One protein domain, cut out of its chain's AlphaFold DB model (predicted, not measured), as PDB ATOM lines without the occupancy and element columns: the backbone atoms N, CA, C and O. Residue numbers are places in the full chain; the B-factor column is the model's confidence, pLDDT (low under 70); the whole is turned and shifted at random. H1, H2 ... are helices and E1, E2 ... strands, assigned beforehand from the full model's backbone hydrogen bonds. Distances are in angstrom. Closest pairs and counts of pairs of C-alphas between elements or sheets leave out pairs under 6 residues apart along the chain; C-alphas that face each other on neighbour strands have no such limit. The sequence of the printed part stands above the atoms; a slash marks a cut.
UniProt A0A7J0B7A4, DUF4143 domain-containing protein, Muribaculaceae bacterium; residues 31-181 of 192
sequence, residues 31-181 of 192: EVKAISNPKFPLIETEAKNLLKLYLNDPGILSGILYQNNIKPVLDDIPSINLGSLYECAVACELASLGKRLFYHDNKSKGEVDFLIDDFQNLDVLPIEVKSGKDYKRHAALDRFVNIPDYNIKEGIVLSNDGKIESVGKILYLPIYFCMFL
ATOM      1  N   GLU A  31     235.285 209.863 244.630       95.94
ATOM      2  CA  GLU A  31     235.180 208.535 244.040       95.94
ATOM      3  C   GLU A  31     234.330 208.557 242.767       95.94
ATOM      4  O   GLU A  31     233.232 209.114 242.742       95.94
ATOM      5  N   VAL A  32     234.827 207.895 241.721       96.81
ATOM      6  CA  VAL A  32     234.087 207.641 240.483       96.81
ATOM      7  C   VAL A  32     234.138 206.153 240.189       96.81
ATOM      8  O   VAL A  32     235.202 205.600 239.907       96.81
ATOM      9  N   LYS A  33     232.994 205.480 240.259       95.06
ATOM     10  CA  LYS A  33     232.948 204.016 240.205       95.06
ATOM     11  C   LYS A  33     232.738 203.483 238.796       95.06
ATOM     12  O   LYS A  33     231.941 204.018 238.031       95.06
ATOM     13  N   ALA A  34     233.414 202.396 238.448       94.25
ATOM     14  CA  ALA A  34     233.188 201.749 237.164       94.25
ATOM     15  C   ALA A  34     231.823 201.059 237.156       94.25
ATOM     16  O   ALA A  34     231.435 200.419 238.135       94.25
ATOM     17  N   ILE A  35     231.130 201.103 236.025       92.69
ATOM     18  CA  ILE A  35     229.912 200.319 235.807       92.69
ATOM     19  C   ILE A  35     230.100 199.288 234.700       92.69
ATOM     20  O   ILE A  35     230.743 199.519 233.674       92.69
ATOM     21  N   SER A  36     229.484 198.130 234.905       86.44
ATOM     22  CA  SER A  36     229.495 197.032 233.937       86.44
ATOM     23  C   SER A  36     228.477 197.229 232.812       86.44
ATOM     24  O   SER A  36     228.710 196.798 231.681       86.44
ATOM     25  N   ASN A  37     227.357 197.887 233.114       86.75
ATOM     26  CA  ASN A  37     226.241 198.078 232.202       86.75
ATOM     27  C   ASN A  37     225.527 199.400 232.523       86.75
ATOM     28  O   ASN A  37     225.065 199.547 233.643       86.75
ATOM     29  N   PRO A  38     225.399 200.354 231.593       88.38
ATOM     30  CA  PRO A  38     224.801 201.656 231.879       88.38
ATOM     31  C   PRO A  38     223.278 201.579 231.889       88.38
ATOM     32  O   PRO A  38     222.610 201.967 230.936       88.38
ATOM     33  N   LYS A  39     222.728 201.035 232.974       91.44
ATOM     34  CA  LYS A  39     221.292 201.041 233.237       91.44
ATOM     35  C   LYS A  39     221.011 201.788 234.523       91.44
ATOM     36  O   LYS A  39     221.697 201.595 235.521       91.44
ATOM     37  N   PHE A  40     219.975 202.609 234.471       92.56
ATOM     38  CA  PHE A  40     219.451 203.281 235.641       92.56
ATOM     39  C   PHE A  40     218.776 202.264 236.592       92.56
ATOM     40  O   PHE A  40     218.033 201.404 236.107       92.56
ATOM     41  N   PRO A  41     218.967 202.379 237.920       94.12
ATOM     42  CA  PRO A  41     219.931 203.257 238.587       94.12
ATOM     43  C   PRO A  41     221.353 202.669 238.535       94.12
ATOM     44  O   PRO A  41     221.556 201.478 238.775       94.12
ATOM     45  N   LEU A  42     222.359 203.514 238.292       94.44
ATOM     46  CA  LEU A  42     223.746 203.087 238.041       94.44
ATOM     47  C   LEU A  42     224.345 202.255 239.178       94.44
ATOM     48  O   LEU A  42     225.135 201.342 238.922       94.44
ATOM     49  N   ILE A  43     223.930 202.512 240.421       93.44
ATOM     50  CA  ILE A  43     224.405 201.782 241.605       93.44
ATOM     51  C   ILE A  43     224.162 200.266 241.526       93.44
ATOM     52  O   ILE A  43     224.943 199.494 242.073       93.44
ATOM     53  N   GLU A  44     223.128 199.809 240.816       91.06
ATOM     54  CA  GLU A  44     222.851 198.373 240.656       91.06
ATOM     55  C   GLU A  44     223.817 197.682 239.684       91.06
ATOM     56  O   GLU A  44     223.892 196.454 239.627       91.06
ATOM     57  N   THR A  45     224.569 198.466 238.913       88.19
ATOM     58  CA  THR A  45     225.426 197.989 237.820       88.19
ATOM     59  C   THR A  45     226.918 198.205 238.076       88.19
ATOM     60  O   THR A  45     227.749 197.905 237.207       88.19
ATOM     61  N   GLU A  46     227.248 198.689 239.275       87.00
ATOM     62  CA  GLU A  46     228.600 198.932 239.770       87.00
ATOM     63  C   GLU A  46     229.482 197.681 239.618       87.00
ATOM     64  O   GLU A  46     229.151 196.576 240.059       87.00
ATOM     65  N   ALA A  47     230.637 197.854 238.977       82.12
ATOM     66  CA  ALA A  47     231.651 196.823 238.879       82.12
ATOM     67  C   ALA A  47     232.501 196.815 240.155       82.12
ATOM     68  O   ALA A  47     233.100 197.816 240.539       82.12
ATOM     69  N   LYS A  48     232.599 195.650 240.802       72.62
ATOM     70  CA  LYS A  48     233.362 195.508 242.048       72.62
ATOM     71  C   LYS A  48     234.844 195.842 241.833       72.62
ATOM     72  O   LYS A  48     235.488 195.254 240.965       72.62
ATOM     73  N   ASN A  49     235.393 196.679 242.714       72.06
ATOM     74  CA  ASN A  49     236.824 196.991 242.845       72.06
ATOM     75  C   ASN A  49     237.465 197.767 241.675       72.06
ATOM     76  O   ASN A  49     238.685 197.706 241.514       72.06
ATOM     77  N   LEU A  50     236.681 198.473 240.855       85.75
ATOM     78  CA  LEU A  50     237.200 199.388 239.835       85.75
ATOM     79  C   LEU A  50     236.634 200.787 240.065       85.75
ATOM     80  O   LEU A  50     235.422 200.994 240.026       85.75
ATOM     81  N   LEU A  51     237.527 201.738 240.310       90.88
ATOM     82  CA  LEU A  51     237.193 203.125 240.594       90.88
ATOM     83  C   LEU A  51     238.331 204.044 240.144       90.88
ATOM     84  O   LEU A  51     239.487 203.619 240.048       90.88
ATOM     85  N   LYS A  52     237.995 205.309 239.919       93.50
ATOM     86  CA  LYS A  52     238.935 206.426 239.845       93.50
ATOM     87  C   LYS A  52     238.784 207.273 241.104       93.50
ATOM     88  O   LYS A  52     237.679 207.427 241.620       93.50
ATOM     89  N   LEU A  53     239.895 207.842 241.560       95.12
ATOM     90  CA  LEU A  53     239.913 208.851 242.613       95.12
ATOM     91  C   LEU A  53     240.417 210.159 242.015       95.12
ATOM     92  O   LEU A  53     241.533 210.209 241.499       95.12
ATOM     93  N   TYR A  54     239.608 211.206 242.114       97.38
ATOM     94  CA  TYR A  54     240.044 212.576 241.851       97.38
ATOM     95  C   TYR A  54     240.362 213.264 243.174       97.38
ATOM     96  O   TYR A  54     239.756 212.952 244.197       97.38
ATOM     97  N   LEU A  55     241.303 214.208 243.170       97.12
ATOM     98  CA  LEU A  55     241.434 215.135 244.296       97.12
ATOM     99  C   LEU A  55     240.151 215.963 244.408       97.12
ATOM    100  O   LEU A  55     239.523 216.276 243.400       97.12
ATOM    101  N   ASN A  56     239.776 216.335 245.626       95.94
ATOM    102  CA  ASN A  56     238.625 217.208 245.861       95.94
ATOM    103  C   ASN A  56     238.901 218.701 245.573       95.94
ATOM    104  O   ASN A  56     238.031 219.538 245.799       95.94
ATOM    105  N   ASP A  57     240.112 219.037 245.122       96.19
ATOM    106  CA  ASP A  57     240.556 220.405 244.868       96.19
ATOM    107  C   ASP A  57     241.388 220.461 243.567       96.19
ATOM    108  O   ASP A  57     242.543 220.004 243.528       96.19
ATOM    109  N   PRO A  58     240.838 221.043 242.483       94.88
ATOM    110  CA  PRO A  58     241.558 221.220 241.224       94.88
ATOM    111  C   PRO A  58     242.763 222.165 241.347       94.88
ATOM    112  O   PRO A  58     243.729 222.035 240.597       94.88
ATOM    113  N   GLY A  59     242.748 223.108 242.292       94.81
ATOM    114  CA  GLY A  59     243.870 223.995 242.592       94.81
ATOM    115  C   GLY A  59     245.063 223.237 243.173       94.81
ATOM    116  O   GLY A  59     246.194 223.456 242.734       94.81
ATOM    117  N   ILE A  60     244.823 222.285 244.081       95.38
ATOM    118  CA  ILE A  60     245.874 221.380 244.577       95.38
ATOM    119  C   ILE A  60     246.430 220.534 243.430       95.38
ATOM    120  O   ILE A  60     247.651 220.450 243.272       95.38
ATOM    121  N   LEU A  61     245.564 219.948 242.594       96.06
ATOM    122  CA  LEU A  61     246.005 219.172 241.431       96.06
ATOM    123  C   LEU A  61     246.853 220.023 240.473       96.06
ATOM    124  O   LEU A  61     247.916 219.589 240.032       96.06
ATOM    125  N   SER A  62     246.420 221.253 240.197       94.94
ATOM    126  CA  SER A  62     247.169 222.218 239.389       94.94
ATOM    127  C   SER A  62     248.552 222.502 239.987       94.94
ATOM    128  O   SER A  62     249.551 222.455 239.272       94.94
ATOM    129  N   GLY A  63     248.643 222.698 241.306       95.25
ATOM    130  CA  GLY A  63     249.916 222.878 242.007       95.25
ATOM    131  C   GLY A  63     250.845 221.661 241.913       95.25
ATOM    132  O   GLY A  63     252.054 221.824 241.750       95.25
ATOM    133  N   ILE A  64     250.303 220.441 241.947       95.25
ATOM    134  CA  ILE A  64     251.082 219.204 241.757       95.25
ATOM    135  C   ILE A  64     251.627 219.112 240.325       95.25
ATOM    136  O   ILE A  64     252.788 218.750 240.130       95.25
ATOM    137  N   LEU A  65     250.806 219.441 239.323       94.31
ATOM    138  CA  LEU A  65     251.163 219.291 237.910       94.31
ATOM    139  C   LEU A  65     252.067 220.418 237.392       94.31
ATOM    140  O   LEU A  65     252.981 220.170 236.605       94.31
ATOM    141  N   TYR A  66     251.813 221.657 237.816       93.56
ATOM    142  CA  TYR A  66     252.381 222.866 237.210       93.56
ATOM    143  C   TYR A  66     253.074 223.798 238.210       93.56
ATOM    144  O   TYR A  66     253.620 224.832 237.811       93.56
ATOM    145  N   GLN A  67     253.102 223.435 239.496       93.25
ATOM    146  CA  GLN A  67     253.618 224.281 240.574       93.25
ATOM    147  C   GLN A  67     252.935 225.660 240.539       93.25
ATOM    148  O   GLN A  67     251.719 225.755 240.413       93.25
ATOM    149  N   ASN A  68     253.708 226.743 240.618       91.75
ATOM    150  CA  ASN A  68     253.183 228.109 240.605       91.75
ATOM    151  C   ASN A  68     253.049 228.696 239.188       91.75
ATOM    152  O   ASN A  68     252.797 229.893 239.039       91.75
ATOM    153  N   ASN A  69     253.277 227.905 238.133       92.81
ATOM    154  CA  ASN A  69     253.165 228.400 236.768       92.81
ATOM    155  C   ASN A  69     251.708 228.330 236.304       92.81
ATOM    156  O   ASN A  69     251.188 227.253 236.043       92.81
ATOM    157  N   ILE A  70     251.074 229.492 236.161       90.25
ATOM    158  CA  ILE A  70     249.667 229.623 235.747       90.25
ATOM    159  C   ILE A  70     249.456 229.502 234.232       90.25
ATOM    160  O   ILE A  70     248.337 229.261 233.780       90.25
ATOM    161  N   LYS A  71     250.522 229.656 233.434       92.31
ATOM    162  CA  LYS A  71     250.444 229.658 231.965       92.31
ATOM    163  C   LYS A  71     249.795 228.409 231.366       92.31
ATOM    164  O   LYS A  71     249.029 228.575 230.426       92.31
ATOM    165  N   PRO A  72     250.038 227.185 231.876       90.31
ATOM    166  CA  PRO A  72     249.369 225.991 231.377       90.31
ATOM    167  C   PRO A  72     247.849 226.117 231.322       90.31
ATOM    168  O   PRO A  72     247.253 225.663 230.355       90.31
ATOM    169  N   VAL A  73     247.238 226.761 232.318       88.12
ATOM    170  CA  VAL A  73     245.781 226.917 232.412       88.12
ATOM    171  C   VAL A  73     245.292 228.147 231.642       88.12
ATOM    172  O   VAL A  73     244.223 228.095 231.043       88.12
ATOM    173  N   LEU A  74     246.057 229.246 231.649       87.69
ATOM    174  CA  LEU A  74     245.639 230.519 231.047       87.69
ATOM    175  C   LEU A  74     245.920 230.636 229.543       87.69
ATOM    176  O   LEU A  74     245.120 231.231 228.825       87.69
ATOM    177  N   ASP A  75     247.041 230.093 229.068       85.62
ATOM    178  CA  ASP A  75     247.579 230.397 227.736       85.62
ATOM    179  C   ASP A  75     247.240 229.321 226.677       85.62
ATOM    180  O   ASP A  75     247.782 229.376 225.573       85.62
ATOM    181  N   ASP A  76     246.374 228.344 226.994       75.06
ATOM    182  CA  ASP A  76     245.930 227.247 226.100       75.06
ATOM    183  C   ASP A  76     247.090 226.637 225.281       75.06
ATOM    184  O   ASP A  76     247.082 226.589 224.047       75.06
ATOM    185  N   ILE A  77     248.157 226.242 225.988       84.19
ATOM    186  CA  ILE A  77     249.406 225.770 225.379       84.19
ATOM    187  C   ILE A  77     249.165 224.387 224.744       84.19
ATOM    188  O   ILE A  77     248.974 223.420 225.483       84.19
ATOM    189  N   PRO A  78     249.273 224.224 223.406       77.81
ATOM    190  CA  PRO A  78     248.849 222.992 222.726       77.81
ATOM    191  C   PRO A  78     249.587 221.715 223.147       77.81
ATOM    192  O   PRO A  78     249.075 220.615 222.961       77.81
ATOM    193  N   SER A  79     250.809 221.838 223.671       82.56
ATOM    194  CA  SER A  79     251.620 220.702 224.124       82.56
ATOM    195  C   SER A  79     251.284 220.227 225.539       82.56
ATOM    196  O   SER A  79     251.854 219.231 225.985       82.56
ATOM    197  N   ILE A  80     250.402 220.924 226.259       86.62
ATOM    198  CA  ILE A  80     250.037 220.585 227.631       86.62
ATOM    199  C   ILE A  80     248.677 219.898 227.646       86.62
ATOM    200  O   ILE A  80     247.679 220.433 227.172       86.62
ATOM    201  N   ASN A  81     248.632 218.707 228.243       86.62
ATOM    202  CA  ASN A  81     247.380 218.008 228.485       86.62
ATOM    203  C   ASN A  81     246.741 218.524 229.783       86.62
ATOM    204  O   ASN A  81     247.275 218.292 230.868       86.62
ATOM    205  N   LEU A  82     245.609 219.217 229.651       92.44
ATOM    206  CA  LEU A  82     244.791 219.718 230.761       92.44
ATOM    207  C   LEU A  82     243.611 218.790 231.107       92.44
ATOM    208  O   LEU A  82     242.840 219.115 232.005       92.44
ATOM    209  N   GLY A  83     243.465 217.649 230.424       93.00
ATOM    210  CA  GLY A  83     242.321 216.742 230.558       93.00
ATOM    211  C   GLY A  83     242.050 216.353 232.008       93.00
ATOM    212  O   GLY A  83     240.974 216.636 232.520       93.00
ATOM    213  N   SER A  84     243.063 215.854 232.721       94.19
ATOM    214  CA  SER A  84     242.908 215.447 234.126       94.19
ATOM    215  C   SER A  84     242.539 216.601 235.061       94.19
ATOM    216  O   SER A  84     241.818 216.386 236.031       94.19
ATOM    217  N   LEU A  85     243.001 217.827 234.785       95.44
ATOM    218  CA  LEU A  85     242.623 219.001 235.576       95.44
ATOM    219  C   LEU A  85     241.152 219.373 235.340       95.44
ATOM    220  O   LEU A  85     240.446 219.731 236.279       95.44
ATOM    221  N   TYR A  86     240.690 219.257 234.094       95.75
ATOM    222  CA  TYR A  86     239.320 219.574 233.700       95.75
ATOM    223  C   TYR A  86     238.342 218.520 234.217       95.75
ATOM    224  O   TYR A  86     237.313 218.871 234.784       95.75
ATOM    225  N   GLU A  87     238.687 217.239 234.093       97.38
ATOM    226  CA  GLU A  87     237.936 216.142 234.703       97.38
ATOM    227  C   GLU A  87     237.854 216.306 236.222       97.38
ATOM    228  O   GLU A  87     236.774 216.167 236.787       97.38
ATOM    229  N   CYS A  88     238.959 216.666 236.886       97.69
ATOM    230  CA  CYS A  88     238.966 216.931 238.325       97.69
ATOM    231  C   CYS A  88     238.013 218.074 238.697       97.69
ATOM    232  O   CYS A  88     237.264 217.946 239.663       97.69
ATOM    233  N   ALA A  89     238.008 219.170 237.930       97.06
ATOM    234  CA  ALA A  89     237.092 220.285 238.150       97.06
ATOM    235  C   ALA A  89     235.626 219.860 237.989       97.06
ATOM    236  O   ALA A  89     234.819 220.110 238.878       97.06
ATOM    237  N   VAL A  90     235.294 219.141 236.913       97.81
ATOM    238  CA  VAL A  90     233.934 218.629 236.683       97.81
ATOM    239  C   VAL A  90     233.515 217.634 237.768       97.81
ATOM    240  O   VAL A  90     232.389 217.706 238.251       97.81
ATOM    241  N   ALA A  91     234.411 216.746 238.208       98.00
ATOM    242  CA  ALA A  91     234.139 215.823 239.306       98.00
ATOM    243  C   ALA A  91     233.819 216.572 240.610       98.00
ATOM    244  O   ALA A  91     232.862 216.212 241.293       98.00
ATOM    245  N   CYS A  92     234.573 217.632 240.930       97.38
ATOM    246  CA  CYS A  92     234.319 218.484 242.096       97.38
ATOM    247  C   CYS A  92     232.948 219.157 242.027       97.38
ATOM    248  O   CYS A  92     232.185 219.084 242.990       97.38
ATOM    249  N   GLU A  93     232.607 219.751 240.883       96.69
ATOM    250  CA  GLU A  93     231.318 220.416 240.681       96.69
ATOM    251  C   GLU A  93     230.154 219.426 240.808       96.69
ATOM    252  O   GLU A  93     229.253 219.624 241.623       96.69
ATOM    253  N   LEU A  94     230.200 218.295 240.094       96.25
ATOM    254  CA  LEU A  94     229.152 217.275 240.166       96.25
ATOM    255  C   LEU A  94     229.008 216.683 241.580       96.25
ATOM    256  O   LEU A  94     227.885 216.494 242.056       96.25
ATOM    257  N   ALA A  95     230.119 216.421 242.275       95.12
ATOM    258  CA  ALA A  95     230.090 215.935 243.653       95.12
ATOM    259  C   ALA A  95     229.482 216.973 244.614       95.12
ATOM    260  O   ALA A  95     228.700 216.606 245.494       95.12
ATOM    261  N   SER A  96     229.771 218.265 244.417       93.62
ATOM    262  CA  SER A  96     229.192 219.358 245.215       93.62
ATOM    263  C   SER A  96     227.670 219.466 245.055       93.62
ATOM    264  O   SER A  96     226.964 219.822 245.998       93.62
ATOM    265  N   LEU A  97     227.152 219.052 243.894       92.81
ATOM    266  CA  LEU A  97     225.723 218.952 243.587       92.81
ATOM    267  C   LEU A  97     225.075 217.673 244.153       92.81
ATOM    268  O   LEU A  97     223.905 217.389 243.883       92.81
ATOM    269  N   GLY A  98     225.821 216.880 244.930       91.62
ATOM    270  CA  GLY A  98     225.349 215.641 245.549       91.62
ATOM    271  C   GLY A  98     225.220 214.471 244.572       91.62
ATOM    272  O   GLY A  98     224.515 213.501 244.866       91.62
ATOM    273  N   LYS A  99     225.855 214.544 243.395       93.44
ATOM    274  CA  LYS A  99     225.821 213.460 242.409       93.44
ATOM    275  C   LYS A  99     226.788 212.349 242.797       93.44
ATOM    276  O   LYS A  99     227.941 212.596 243.139       93.44
ATOM    277  N   ARG A 100     226.328 211.101 242.669       94.75
ATOM    278  CA  ARG A 100     227.215 209.932 242.640       94.75
ATOM    279  C   ARG A 100     227.796 209.813 241.242       94.75
ATOM    280  O   ARG A 100     227.040 209.863 240.272       94.75
ATOM    281  N   LEU A 101     229.110 209.662 241.162       96.88
ATOM    282  CA  LEU A 101     229.823 209.643 239.896       96.88
ATOM    283  C   LEU A 101     230.179 208.214 239.520       96.88
ATOM    284  O   LEU A 101     230.703 207.439 240.324       96.88
ATOM    285  N   PHE A 102     229.921 207.888 238.266       97.06
ATOM    286  CA  PHE A 102     230.301 206.622 237.672       97.06
ATOM    287  C   PHE A 102     231.069 206.879 236.385       97.06
ATOM    288  O   PHE A 102     231.031 207.982 235.857       97.06
ATOM    289  N   TYR A 103     231.747 205.872 235.860       96.31
ATOM    290  CA  TYR A 103     232.333 205.917 234.525       96.31
ATOM    291  C   TYR A 103     232.126 204.576 233.829       96.31
ATOM    292  O   TYR A 103     231.892 203.543 234.470       96.31
ATOM    293  N   HIS A 104     232.210 204.582 232.504       92.75
ATOM    294  CA  HIS A 104     232.181 203.355 231.721       92.75
ATOM    295  C   HIS A 104     233.466 203.239 230.926       92.75
ATOM    296  O   HIS A 104     233.732 204.075 230.073       92.75
ATOM    297  N   ASP A 105     234.221 202.174 231.175       88.06
ATOM    298  CA  ASP A 105     235.384 201.805 230.379       88.06
ATOM    299  C   ASP A 105     235.140 200.438 229.741       88.06
ATOM    300  O   ASP A 105     234.883 199.429 230.409       88.06
ATOM    301  N   ASN A 106     235.199 200.411 228.414       87.12
ATOM    302  CA  ASN A 106     235.130 199.193 227.642       87.12
ATOM    303  C   ASN A 106     236.205 199.194 226.552       87.12
ATOM    304  O   ASN A 106     236.186 200.017 225.639       87.12
ATOM    305  N   LYS A 107     237.067 198.171 226.567       79.81
ATOM    306  CA  LYS A 107     238.188 198.017 225.621       79.81
ATOM    307  C   LYS A 107     237.819 198.160 224.142       79.81
ATOM    308  O   LYS A 107     238.674 198.554 223.358       79.81
ATOM    309  N   SER A 108     236.604 197.784 223.733       79.94
ATOM    310  CA  SER A 108     236.173 197.874 222.332       79.94
ATOM    311  C   SER A 108     235.324 199.105 222.026       79.94
ATOM    312  O   SER A 108     235.284 199.529 220.871       79.94
ATOM    313  N   LYS A 109     234.648 199.684 223.024       81.25
ATOM    314  CA  LYS A 109     233.719 200.813 222.830       81.25
ATOM    315  C   LYS A 109     234.317 202.167 223.225       81.25
ATOM    316  O   LYS A 109     233.816 203.187 222.760       81.25
ATOM    317  N   GLY A 110     235.412 202.161 223.979       87.31
ATOM    318  CA  GLY A 110     236.043 203.342 224.549       87.31
ATOM    319  C   GLY A 110     235.543 203.642 225.957       87.31
ATOM    320  O   GLY A 110     234.749 202.891 226.531       87.31
ATOM    321  N   GLU A 111     236.043 204.748 226.485       92.19
ATOM    322  CA  GLU A 111     235.760 205.240 227.823       92.19
ATOM    323  C   GLU A 111     234.884 206.492 227.752       92.19
ATOM    324  O   GLU A 111     235.078 207.319 226.863       92.19
ATOM    325  N   VAL A 112     233.917 206.599 228.661       95.25
ATOM    326  CA  VAL A 112     233.122 207.810 228.899       95.25
ATOM    327  C   VAL A 112     233.475 208.322 230.289       95.25
ATOM    328  O   VAL A 112     233.389 207.549 231.251       95.25
ATOM    329  N   ASP A 113     233.861 209.598 230.381       96.31
ATOM    330  CA  ASP A 113     234.488 210.179 231.576       96.31
ATOM    331  C   ASP A 113     233.608 210.069 232.821       96.31
ATOM    332  O   ASP A 113     234.062 209.572 233.856       96.31
ATOM    333  N   PHE A 114     232.346 210.495 232.701       97.69
ATOM    334  CA  PHE A 114     231.375 210.445 233.784       97.69
ATOM    335  C   PHE A 114     230.006 209.965 233.311       97.69
ATOM    336  O   PHE A 114     229.556 210.255 232.207       97.69
ATOM    337  N   LEU A 115     229.308 209.276 234.202       96.94
ATOM    338  CA  LEU A 115     227.902 208.933 234.116       96.94
ATOM    339  C   LEU A 115     227.246 209.332 235.435       96.94
ATOM    340  O   LEU A 115     227.785 209.045 236.509       96.94
ATOM    341  N   ILE A 116     226.074 209.953 235.351       95.94
ATOM    342  CA  ILE A 116     225.251 210.269 236.518       95.94
ATOM    343  C   ILE A 116     223.828 209.743 236.333       95.94
ATOM    344  O   ILE A 116     223.337 209.608 235.212       95.94
ATOM    345  N   ASP A 117     223.167 209.454 237.453       94.00
ATOM    346  CA  ASP A 117     221.744 209.124 237.474       94.00
ATOM    347  C   ASP A 117     220.917 210.390 237.170       94.00
ATOM    348  O   ASP A 117     220.970 211.377 237.918       94.00
ATOM    349  N   ASP A 118     220.109 210.346 236.111       90.31
ATOM    350  CA  ASP A 118     219.011 211.283 235.888       90.31
ATOM    351  C   ASP A 118     217.722 210.684 236.462       90.31
ATOM    352  O   ASP A 118     216.958 209.972 235.804       90.31
ATOM    353  N   PHE A 119     217.481 210.988 237.737       87.25
ATOM    354  CA  PHE A 119     216.289 210.544 238.456       87.25
ATOM    355  C   PHE A 119     214.982 211.130 237.906       87.25
ATOM    356  O   PHE A 119     213.928 210.553 238.165       87.25
ATOM    357  N   GLN A 120     215.019 212.245 237.168       82.44
ATOM    358  CA  GLN A 120     213.810 212.838 236.588       82.44
ATOM    359  C   GLN A 120     213.344 212.015 235.390       82.44
ATOM    360  O   GLN A 120     212.167 211.677 235.263       82.44
ATOM    361  N   ASN A 121     214.293 211.656 234.527       85.19
ATOM    362  CA  ASN A 121     214.028 210.918 233.299       85.19
ATOM    363  C   ASN A 121     214.116 209.399 233.446       85.19
ATOM    364  O   ASN A 121     213.804 208.708 232.467       85.19
ATOM    365  N   LEU A 122     214.514 208.909 234.627       89.62
ATOM    366  CA  LEU A 122     214.828 207.507 234.915       89.62
ATOM    367  C   LEU A 122     215.848 206.953 233.911       89.62
ATOM    368  O   LEU A 122     215.659 205.879 233.338       89.62
ATOM    369  N   ASP A 123     216.894 207.741 233.662       90.94
ATOM    370  CA  ASP A 123     217.905 207.483 232.639       90.94
ATOM    371  C   ASP A 123     219.324 207.726 233.177       90.94
ATOM    372  O   ASP A 123     219.529 208.244 234.276       90.94
ATOM    373  N   VAL A 124     220.316 207.317 232.398       94.50
ATOM    374  CA  VAL A 124     221.729 207.594 232.628       94.50
ATOM    375  C   VAL A 124     222.141 208.769 231.756       94.50
ATOM    376  O   VAL A 124     221.981 208.724 230.538       94.50
ATOM    377  N   LEU A 125     222.745 209.786 232.367       96.00
ATOM    378  CA  LEU A 125     223.321 210.912 231.645       96.00
ATOM    379  C   LEU A 125     224.842 210.740 231.527       96.00
ATOM    380  O   LEU A 125     225.550 210.920 232.524       96.00
ATOM    381  N   PRO A 126     225.368 210.388 230.342       97.00
ATOM    382  CA  PRO A 126     226.795 210.419 230.083       97.00
ATOM    383  C   PRO A 126     227.307 211.840 229.861       97.00
ATOM    384  O   PRO A 126     226.678 212.649 229.176       97.00
ATOM    385  N   ILE A 127     228.483 212.120 230.411       97.75
ATOM    386  CA  ILE A 127     229.168 213.406 230.339       97.75
ATOM    387  C   ILE A 127     230.614 213.149 229.909       97.75
ATOM    388  O   ILE A 127     231.335 212.379 230.541       97.75
ATOM    389  N   GLU A 128     231.032 213.827 228.848       97.81
ATOM    390  CA  GLU A 128     232.399 213.836 228.329       97.81
ATOM    391  C   GLU A 128     233.028 215.211 228.571       97.81
ATOM    392  O   GLU A 128     232.415 216.248 228.293       97.81
ATOM    393  N   VAL A 129     234.272 215.239 229.043       97.06
ATOM    394  CA  VAL A 129     235.009 216.465 229.350       97.06
ATOM    395  C   VAL A 129     236.117 216.681 228.325       97.06
ATOM    396  O   VAL A 129     236.953 215.822 228.058       97.06
ATOM    397  N   LYS A 130     236.149 217.870 227.721       94.44
ATOM    398  CA  LYS A 130     237.124 218.226 226.683       94.44
ATOM    399  C   LYS A 130     237.829 219.527 227.026       94.44
ATOM    400  O   LYS A 130     237.262 220.610 226.909       94.44
ATOM    401  N   SER A 131     239.109 219.421 227.379       90.38
ATOM    402  CA  SER A 131     239.950 220.590 227.651       90.38
ATOM    403  C   SER A 131     240.440 221.305 226.387       90.38
ATOM    404  O   SER A 131     240.803 222.472 226.453       90.38
ATOM    405  N   GLY A 132     240.485 220.614 225.242       84.50
ATOM    406  CA  GLY A 132     241.038 221.135 223.986       84.50
ATOM    407  C   GLY A 132     239.993 221.503 222.929       84.50
ATOM    408  O   GLY A 132     238.809 221.188 223.042       84.50
ATOM    409  N   LYS A 133     240.465 222.118 221.836       80.56
ATOM    410  CA  LYS A 133     239.633 222.597 220.708       80.56
ATOM    411  C   LYS A 133     238.956 221.489 219.900       80.56
ATOM    412  O   LYS A 133     237.949 221.738 219.248       80.56
ATOM    413  N   ASP A 134     239.463 220.263 219.968       86.06
ATOM    414  CA  ASP A 134     238.879 219.090 219.307       86.06
ATOM    415  C   ASP A 134     237.691 218.500 220.100       86.06
ATOM    416  O   ASP A 134     237.494 217.286 220.145       86.06
ATOM    417  N   TYR A 135     236.872 219.348 220.728       86.69
ATOM    418  CA  TYR A 135     235.801 218.920 221.632       86.69
ATOM    419  C   TYR A 135     234.699 218.104 220.944       86.69
ATOM    420  O   TYR A 135     234.004 217.352 221.610       86.69
ATOM    421  N   LYS A 136     234.557 218.191 219.614       88.75
ATOM    422  CA  LYS A 136     233.620 217.362 218.830       88.75
ATOM    423  C   LYS A 136     234.138 215.950 218.528       88.75
ATOM    424  O   LYS A 136     233.465 215.189 217.843       88.75
ATOM    425  N   ARG A 137     235.345 215.591 218.982       91.50
ATOM    426  CA  ARG A 137     235.909 214.242 218.823       91.50
ATOM    427  C   ARG A 137     235.714 213.438 220.107       91.50
ATOM    428  O   ARG A 137     236.567 213.449 220.993       91.50
ATOM    429  N   HIS A 138     234.608 212.706 220.181       93.50
ATOM    430  CA  HIS A 138     234.214 211.902 221.347       93.50
ATOM    431  C   HIS A 138     233.591 210.568 220.908       93.50
ATOM    432  O   HIS A 138     232.511 210.168 221.318       93.50
ATOM    433  N   ALA A 139     234.320 209.817 220.078       93.56
ATOM    434  CA  ALA A 139     233.804 208.594 219.458       93.56
ATOM    435  C   ALA A 139     233.319 207.520 220.462       93.56
ATOM    436  O   ALA A 139     232.567 206.622 220.080       93.56
ATOM    437  N   ALA A 140     233.782 207.557 221.714       93.81
ATOM    438  CA  ALA A 140     233.271 206.699 222.781       93.81
ATOM    439  C   ALA A 140     231.850 207.113 223.189       93.81
ATOM    440  O   ALA A 140     230.946 206.281 223.120       93.81
ATOM    441  N   LEU A 141     231.632 208.398 223.491       96.38
ATOM    442  CA  LEU A 141     230.315 208.965 223.781       96.38
ATOM    443  C   LEU A 141     229.341 208.777 222.609       96.38
ATOM    444  O   LEU A 141     228.235 208.280 222.814       96.38
ATOM    445  N   ASP A 142     229.769 209.077 221.377       95.88
ATOM    446  CA  ASP A 142     228.956 208.868 220.169       95.88
ATOM    447  C   ASP A 142     228.440 207.429 220.073       95.88
ATOM    448  O   ASP A 142     227.271 207.185 219.771       95.88
ATOM    449  N   ARG A 143     229.302 206.441 220.337       94.50
ATOM    450  CA  ARG A 143     228.888 205.033 220.359       94.50
ATOM    451  C   ARG A 143     227.972 204.756 221.540       94.50
ATOM    452  O   ARG A 143     226.964 204.079 221.364       94.50
ATOM    453  N   PHE A 144     228.314 205.271 222.716       94.81
ATOM    454  CA  PHE A 144     227.594 205.041 223.961       94.81
ATOM    455  C   PHE A 144     226.118 205.445 223.855       94.81
ATOM    456  O   PHE A 144     225.246 204.624 224.135       94.81
ATOM    457  N   VAL A 145     225.825 206.649 223.352       95.38
ATOM    458  CA  VAL A 145     224.443 207.159 223.224       95.38
ATOM    459  C   VAL A 145     223.618 206.455 222.136       95.38
ATOM    460  O   VAL A 145     222.387 206.565 222.096       95.38
ATOM    461  N   ASN A 146     224.287 205.739 221.227       94.81
ATOM    462  CA  ASN A 146     223.670 205.049 220.095       94.81
ATOM    463  C   ASN A 146     223.544 203.531 220.293       94.81
ATOM    464  O   ASN A 146     223.027 202.856 219.406       94.81
ATOM    465  N   ILE A 147     223.973 202.976 221.434       91.81
ATOM    466  CA  ILE A 147     223.729 201.565 221.765       91.81
ATOM    467  C   ILE A 147     222.268 201.413 222.216       91.81
ATOM    468  O   ILE A 147     221.910 201.938 223.273       91.81
ATOM    469  N   PRO A 148     221.415 200.684 221.467       88.00
ATOM    470  CA  PRO A 148     219.983 200.614 221.766       88.00
ATOM    471  C   PRO A 148     219.678 200.058 223.161       88.00
ATOM    472  O   PRO A 148     218.797 200.565 223.847       88.00
ATOM    473  N   ASP A 149     220.459 199.073 223.611       89.06
ATOM    474  CA  ASP A 149     220.270 198.402 224.904       89.06
ATOM    475  C   ASP A 149     220.533 199.304 226.120       89.06
ATOM    476  O   ASP A 149     220.137 198.957 227.236       89.06
ATOM    477  N   TYR A 150     221.229 200.428 225.918       90.31
ATOM    478  CA  TYR A 150     221.555 201.378 226.981       90.31
ATOM    479  C   TYR A 150     220.434 202.404 227.192       90.31
ATOM    480  O   TYR A 150     220.359 202.997 228.257       90.31
ATOM    481  N   ASN A 151     219.546 202.586 226.205       88.62
ATOM    482  CA  ASN A 151     218.399 203.501 226.261       88.62
ATOM    483  C   ASN A 151     218.733 204.972 226.603       88.62
ATOM    484  O   ASN A 151     217.877 205.701 227.092       88.62
ATOM    485  N   ILE A 152     219.946 205.422 226.281       93.12
ATOM    486  CA  ILE A 152     220.400 206.787 226.567       93.12
ATOM    487  C   ILE A 152     219.628 207.804 225.720       93.12
ATOM    488  O   ILE A 152     219.640 207.730 224.479       93.12
ATOM    489  N   LYS A 153     218.978 208.768 226.373       92.50
ATOM    490  CA  LYS A 153     218.240 209.857 225.716       92.50
ATOM    491  C   LYS A 153     219.175 210.919 225.158       92.50
ATOM    492  O   LYS A 153     219.068 211.268 223.981       92.50
ATOM    493  N   GLU A 154     220.107 211.384 225.978       93.69
ATOM    494  CA  GLU A 154     221.041 212.455 225.648       93.69
ATOM    495  C   GLU A 154     222.409 212.218 226.293       93.69
ATOM    496  O   GLU A 154     222.530 211.448 227.238       93.69
ATOM    497  N   GLY A 155     223.443 212.869 225.771       96.06
ATOM    498  CA  GLY A 155     224.756 212.954 226.398       96.06
ATOM    499  C   GLY A 155     225.285 214.378 226.351       96.06
ATOM    500  O   GLY A 155     224.917 215.149 225.464       96.06
ATOM    501  N   ILE A 156     226.160 214.728 227.288       97.00
ATOM    502  CA  ILE A 156     226.719 216.075 227.405       97.00
ATOM    503  C   ILE A 156     228.202 216.070 227.055       97.00
ATOM    504  O   ILE A 156     228.952 215.197 227.479       97.00
ATOM    505  N   VAL A 157     228.635 217.093 226.322       97.62
ATOM    506  CA  VAL A 157     230.050 217.429 226.147       97.62
ATOM    507  C   VAL A 157     230.317 218.773 226.808       97.62
ATOM    508  O   VAL A 157     229.770 219.795 226.394       97.62
ATOM    509  N   LEU A 158     231.190 218.776 227.812       96.94
ATOM    510  CA  LEU A 158     231.651 219.967 228.519       96.94
ATOM    511  C   LEU A 158     232.989 220.429 227.938       96.94
ATOM    512  O   LEU A 158     233.947 219.658 227.891       96.94
ATOM    513  N   SER A 159     233.078 221.686 227.495       95.00
ATOM    514  CA  SER A 159     234.307 222.211 226.879       95.00
ATOM    515  C   SER A 159     234.497 223.719 227.038       95.00
ATOM    516  O   SER A 159     233.595 224.440 227.455       95.00
ATOM    517  N   ASN A 160     235.664 224.228 226.646       89.94
ATOM    518  CA  ASN A 160     235.951 225.667 226.650       89.94
ATOM    519  C   ASN A 160     235.512 226.425 225.391       89.94
ATOM    520  O   ASN A 160     235.751 227.627 225.307       89.94
ATOM    521  N   ASP A 161     234.873 225.777 224.408       86.00
ATOM    522  CA  ASP A 161     234.481 226.458 223.158       86.00
ATOM    523  C   ASP A 161     233.405 227.536 223.377       86.00
ATOM    524  O   ASP A 161     233.187 228.390 222.521       86.00
ATOM    525  N   GLY A 162     232.721 227.506 224.528       79.31
ATOM    526  CA  GLY A 162     231.747 228.524 224.928       79.31
ATOM    527  C   GLY A 162     230.422 228.472 224.160       79.31
ATOM    528  O   GLY A 162     229.541 229.290 224.419       79.31
ATOM    529  N   LYS A 163     230.258 227.524 223.230       85.69
ATOM    530  CA  LYS A 163     229.034 227.350 222.448       85.69
ATOM    531  C   LYS A 163     228.068 226.403 223.142       85.69
ATOM    532  O   LYS A 163     228.467 225.361 223.652       85.69
ATOM    533  N   ILE A 164     226.795 226.781 223.099       93.69
ATOM    534  CA  ILE A 164     225.669 225.934 223.478       93.69
ATOM    535  C   ILE A 164     225.026 225.464 222.179       93.69
ATOM    536  O   ILE A 164     224.520 226.281 221.408       93.69
ATOM    537  N   GLU A 165     225.080 224.167 221.907       94.81
ATOM    538  CA  GLU A 165     224.475 223.584 220.710       94.81
ATOM    539  C   GLU A 165     224.032 222.143 220.962       94.81
ATOM    540  O   GLU A 165     224.625 221.428 221.765       94.81
ATOM    541  N   SER A 166     223.010 221.698 220.235       94.75
ATOM    542  CA  SER A 166     222.572 220.303 220.233       94.75
ATOM    543  C   SER A 166     222.805 219.702 218.853       94.75
ATOM    544  O   SER A 166     222.342 220.244 217.847       94.75
ATOM    545  N   VAL A 167     223.508 218.572 218.795       95.12
ATOM    546  CA  VAL A 167     223.747 217.817 217.559       95.12
ATOM    547  C   VAL A 167     223.380 216.358 217.801       95.12
ATOM    548  O   VAL A 167     224.076 215.633 218.510       95.12
ATOM    549  N   GLY A 168     222.274 215.912 217.203       94.69
ATOM    550  CA  GLY A 168     221.735 214.579 217.470       94.69
ATOM    551  C   GLY A 168     221.352 214.434 218.944       94.69
ATOM    552  O   GLY A 168     220.579 215.238 219.454       94.69
ATOM    553  N   LYS A 169     221.905 213.421 219.618       95.38
ATOM    554  CA  LYS A 169     221.710 213.184 221.059       95.38
ATOM    555  C   LYS A 169     222.706 213.930 221.954       95.38
ATOM    556  O   LYS A 169     222.674 213.740 223.162       95.38
ATOM    557  N   ILE A 170     223.625 214.708 221.383       97.12
ATOM    558  CA  ILE A 170     224.696 215.346 222.150       97.12
ATOM    559  C   ILE A 170     224.386 216.824 222.366       97.12
ATOM    560  O   ILE A 170     224.194 217.566 221.399       97.12
ATOM    561  N   LEU A 171     224.377 217.241 223.629       95.75
ATOM    562  CA  LEU A 171     224.317 218.630 224.060       95.75
ATOM    563  C   LEU A 171     225.732 219.115 224.402       95.75
ATOM    564  O   LEU A 171     226.399 218.589 225.289       95.75
ATOM    565  N   TYR A 172     226.196 220.130 223.690       96.44
ATOM    566  CA  TYR A 172     227.482 220.770 223.927       96.44
ATOM    567  C   TYR A 172     227.273 221.980 224.818       96.44
ATOM    568  O   TYR A 172     226.415 222.819 224.534       96.44
ATOM    569  N   LEU A 173     228.065 222.066 225.882       95.81
ATOM    570  CA  LEU A 173     227.981 223.131 226.867       95.81
ATOM    571  C   LEU A 173     229.372 223.672 227.205       95.81
ATOM    572  O   LEU A 173     230.363 222.927 227.189       95.81
ATOM    573  N   PRO A 174     229.464 224.959 227.578       95.12
ATOM    574  CA  PRO A 174     230.645 225.473 228.246       95.12
ATOM    575  C   PRO A 174     230.924 224.673 229.524       95.12
ATOM    576  O   PRO A 174     229.991 224.321 230.238       95.12
ATOM    577  N   ILE A 175     232.188 224.417 229.859       94.19
ATOM    578  CA  ILE A 175     232.533 223.533 230.983       94.19
ATOM    579  C   ILE A 175     231.913 223.975 232.310       94.19
ATOM    580  O   ILE A 175     231.439 223.146 233.080       94.19
ATOM    581  N   TYR A 176     231.826 225.284 232.541       92.56
ATOM    582  CA  TYR A 176     231.246 225.848 233.755       92.56
ATOM    583  C   TYR A 176     229.737 225.584 233.882       92.56
ATOM    584  O   TYR A 176     229.205 225.682 234.978       92.56
ATOM    585  N   PHE A 177     229.032 225.192 232.813       94.31
ATOM    586  CA  PHE A 177     227.614 224.832 232.913       94.31
ATOM    587  C   PHE A 177     227.365 223.553 233.717       94.31
ATOM    588  O   PHE A 177     226.224 223.315 234.108       94.31
ATOM    589  N   CYS A 178     228.397 222.753 234.013       93.25
ATOM    590  CA  CYS A 178     228.237 221.603 234.902       93.25
ATOM    591  C   CYS A 178     227.694 221.994 236.285       93.25
ATOM    592  O   CYS A 178     226.927 221.219 236.850       93.25
ATOM    593  N   MET A 179     227.978 223.217 236.761       91.25
ATOM    594  CA  MET A 179     227.445 223.753 238.020       91.25
ATOM    595  C   MET A 179     225.911 223.841 238.029       91.25
ATOM    596  O   MET A 179     225.303 223.891 239.091       91.25
ATOM    597  N   PHE A 180     225.285 223.885 236.846       89.56
ATOM    598  CA  PHE A 180     223.840 223.993 236.709       89.56
ATOM    599  C   PHE A 180     223.152 222.643 236.537       89.56
ATOM    600  O   PHE A 180     221.929 222.614 236.537       89.56
ATOM    601  N   LEU A 181     223.878 221.532 236.380       86.06
ATOM    602  CA  LEU A 181     223.255 220.218 236.219       86.06
ATOM    603  C   LEU A 181     222.502 219.873 237.500       86.06
ATOM    604  O   LEU A 181     223.115 219.682 238.546       86.06
TER     605      LEU A 181
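AT A GLANCE: This is residues 31 to 181 of the 192 residues of the protein "DUF4143 domain-containing protein" of Muribaculaceae bacterium (UniProt A0A7J0B7A4). One strongly twisted sheet of eight strands runs through the domain, with H4 and H6 side by side over one face and H5 over the other, where the sheet curls round it. H2 and H3 lie off the sheet at one end of the domain, H2 packing on H4, and short H1 is on the sheet at the other end. The printed part has 151 residues, with elements in the order E1 H1 E2 H2 H3 H4 E3 E4 E5 H5 E6 E7 E8 H6. The sheet is mixed, in the order E2 E1 E3 E4 E5 E6 E8 E7, and the class is mixed, helices and strands. It is compact, with a radius of gyration of the C-alphas of 15.2 A and spans of 46 by 34 by 31 A.

IN THESE COORDINATES: Find C-alpha 31 at (235.180, 208.535, 244.040), where E1 begins, residues 31 to 35. Next come H1, 42 to 45, and E2, 46 to 55, 21.2 A long, which bends by 88 degrees at residue 49. H2, 58 to 66, H3, 71 to 74, and H4, 83 to 96, 19.9 A long, follow. E3 is 101 to 106; E4, 110 to 118, 21.9 A long, bends by 64 degrees at residue 113; E5, 123 to 130, is 22.8 A long. Then read H5, 139 to 146, E6, 155 to 159, E7, 165 to 167, E8, 170 to 174, and H6, 175 to 180, ending at C-alpha 180 (223.840, 223.993, 236.709).

HOW THE PARTS SIT: Begin at E1: it is antiparallel to E2, N 34 to O 50 being 2.9 A, and parallel to E3, N 33 to O 101 being 3.0 A. E3, E4 and E5 form a meander, each strand the antiparallel neighbour of the one before; look at N 115 and O 102, 2.7 A, and N 127 and O 114, 2.8 A. E5, H5 and E6 make a strand-helix-strand unit, two parallel strands with a helix between, its crossover right-handed; N 128 and O 156 are 2.8 A apart. E8 is parallel to E6, N 171 to O 155 being 2.8 A, and forms a hairpin with E7, N 172 to O 165 being 2.8 A. H4 and H6 on one face and H5 on the opposite face give three layers; the closest C-alphas of H5 and E4 are those of Ala 140 and Gly 110, 4.7 A. H4 touches H6 with residues 90 to 94 alone, Glu 93 and Met 179 having the closest C-alphas, 5.8 A, at a shallow tilt of 8 degrees, the same way. H2, not on the sheet, touches H4, C-alphas 58 and 89 being closest at 5.5 A; H3, also not on it, is close to but not clearly touching H2. H1 is on the same face as H4. Every O i to N i+4 pair is within hydrogen-bond range in H2 and H4, against 3 of 4 in H5 and 0 of 2 in H6, where 3 of 3 O i to N i+3 pairs are; H1 and H3 are too short for an i+4 pair.

THE WHOLE: Look to Asn 68 and Pro 148 for the C-alphas farthest apart, 47.0 A. The printed part has no cut, and no link is long. Mean pLDDT of the printed part is 91.9, and no printed residue is under 70.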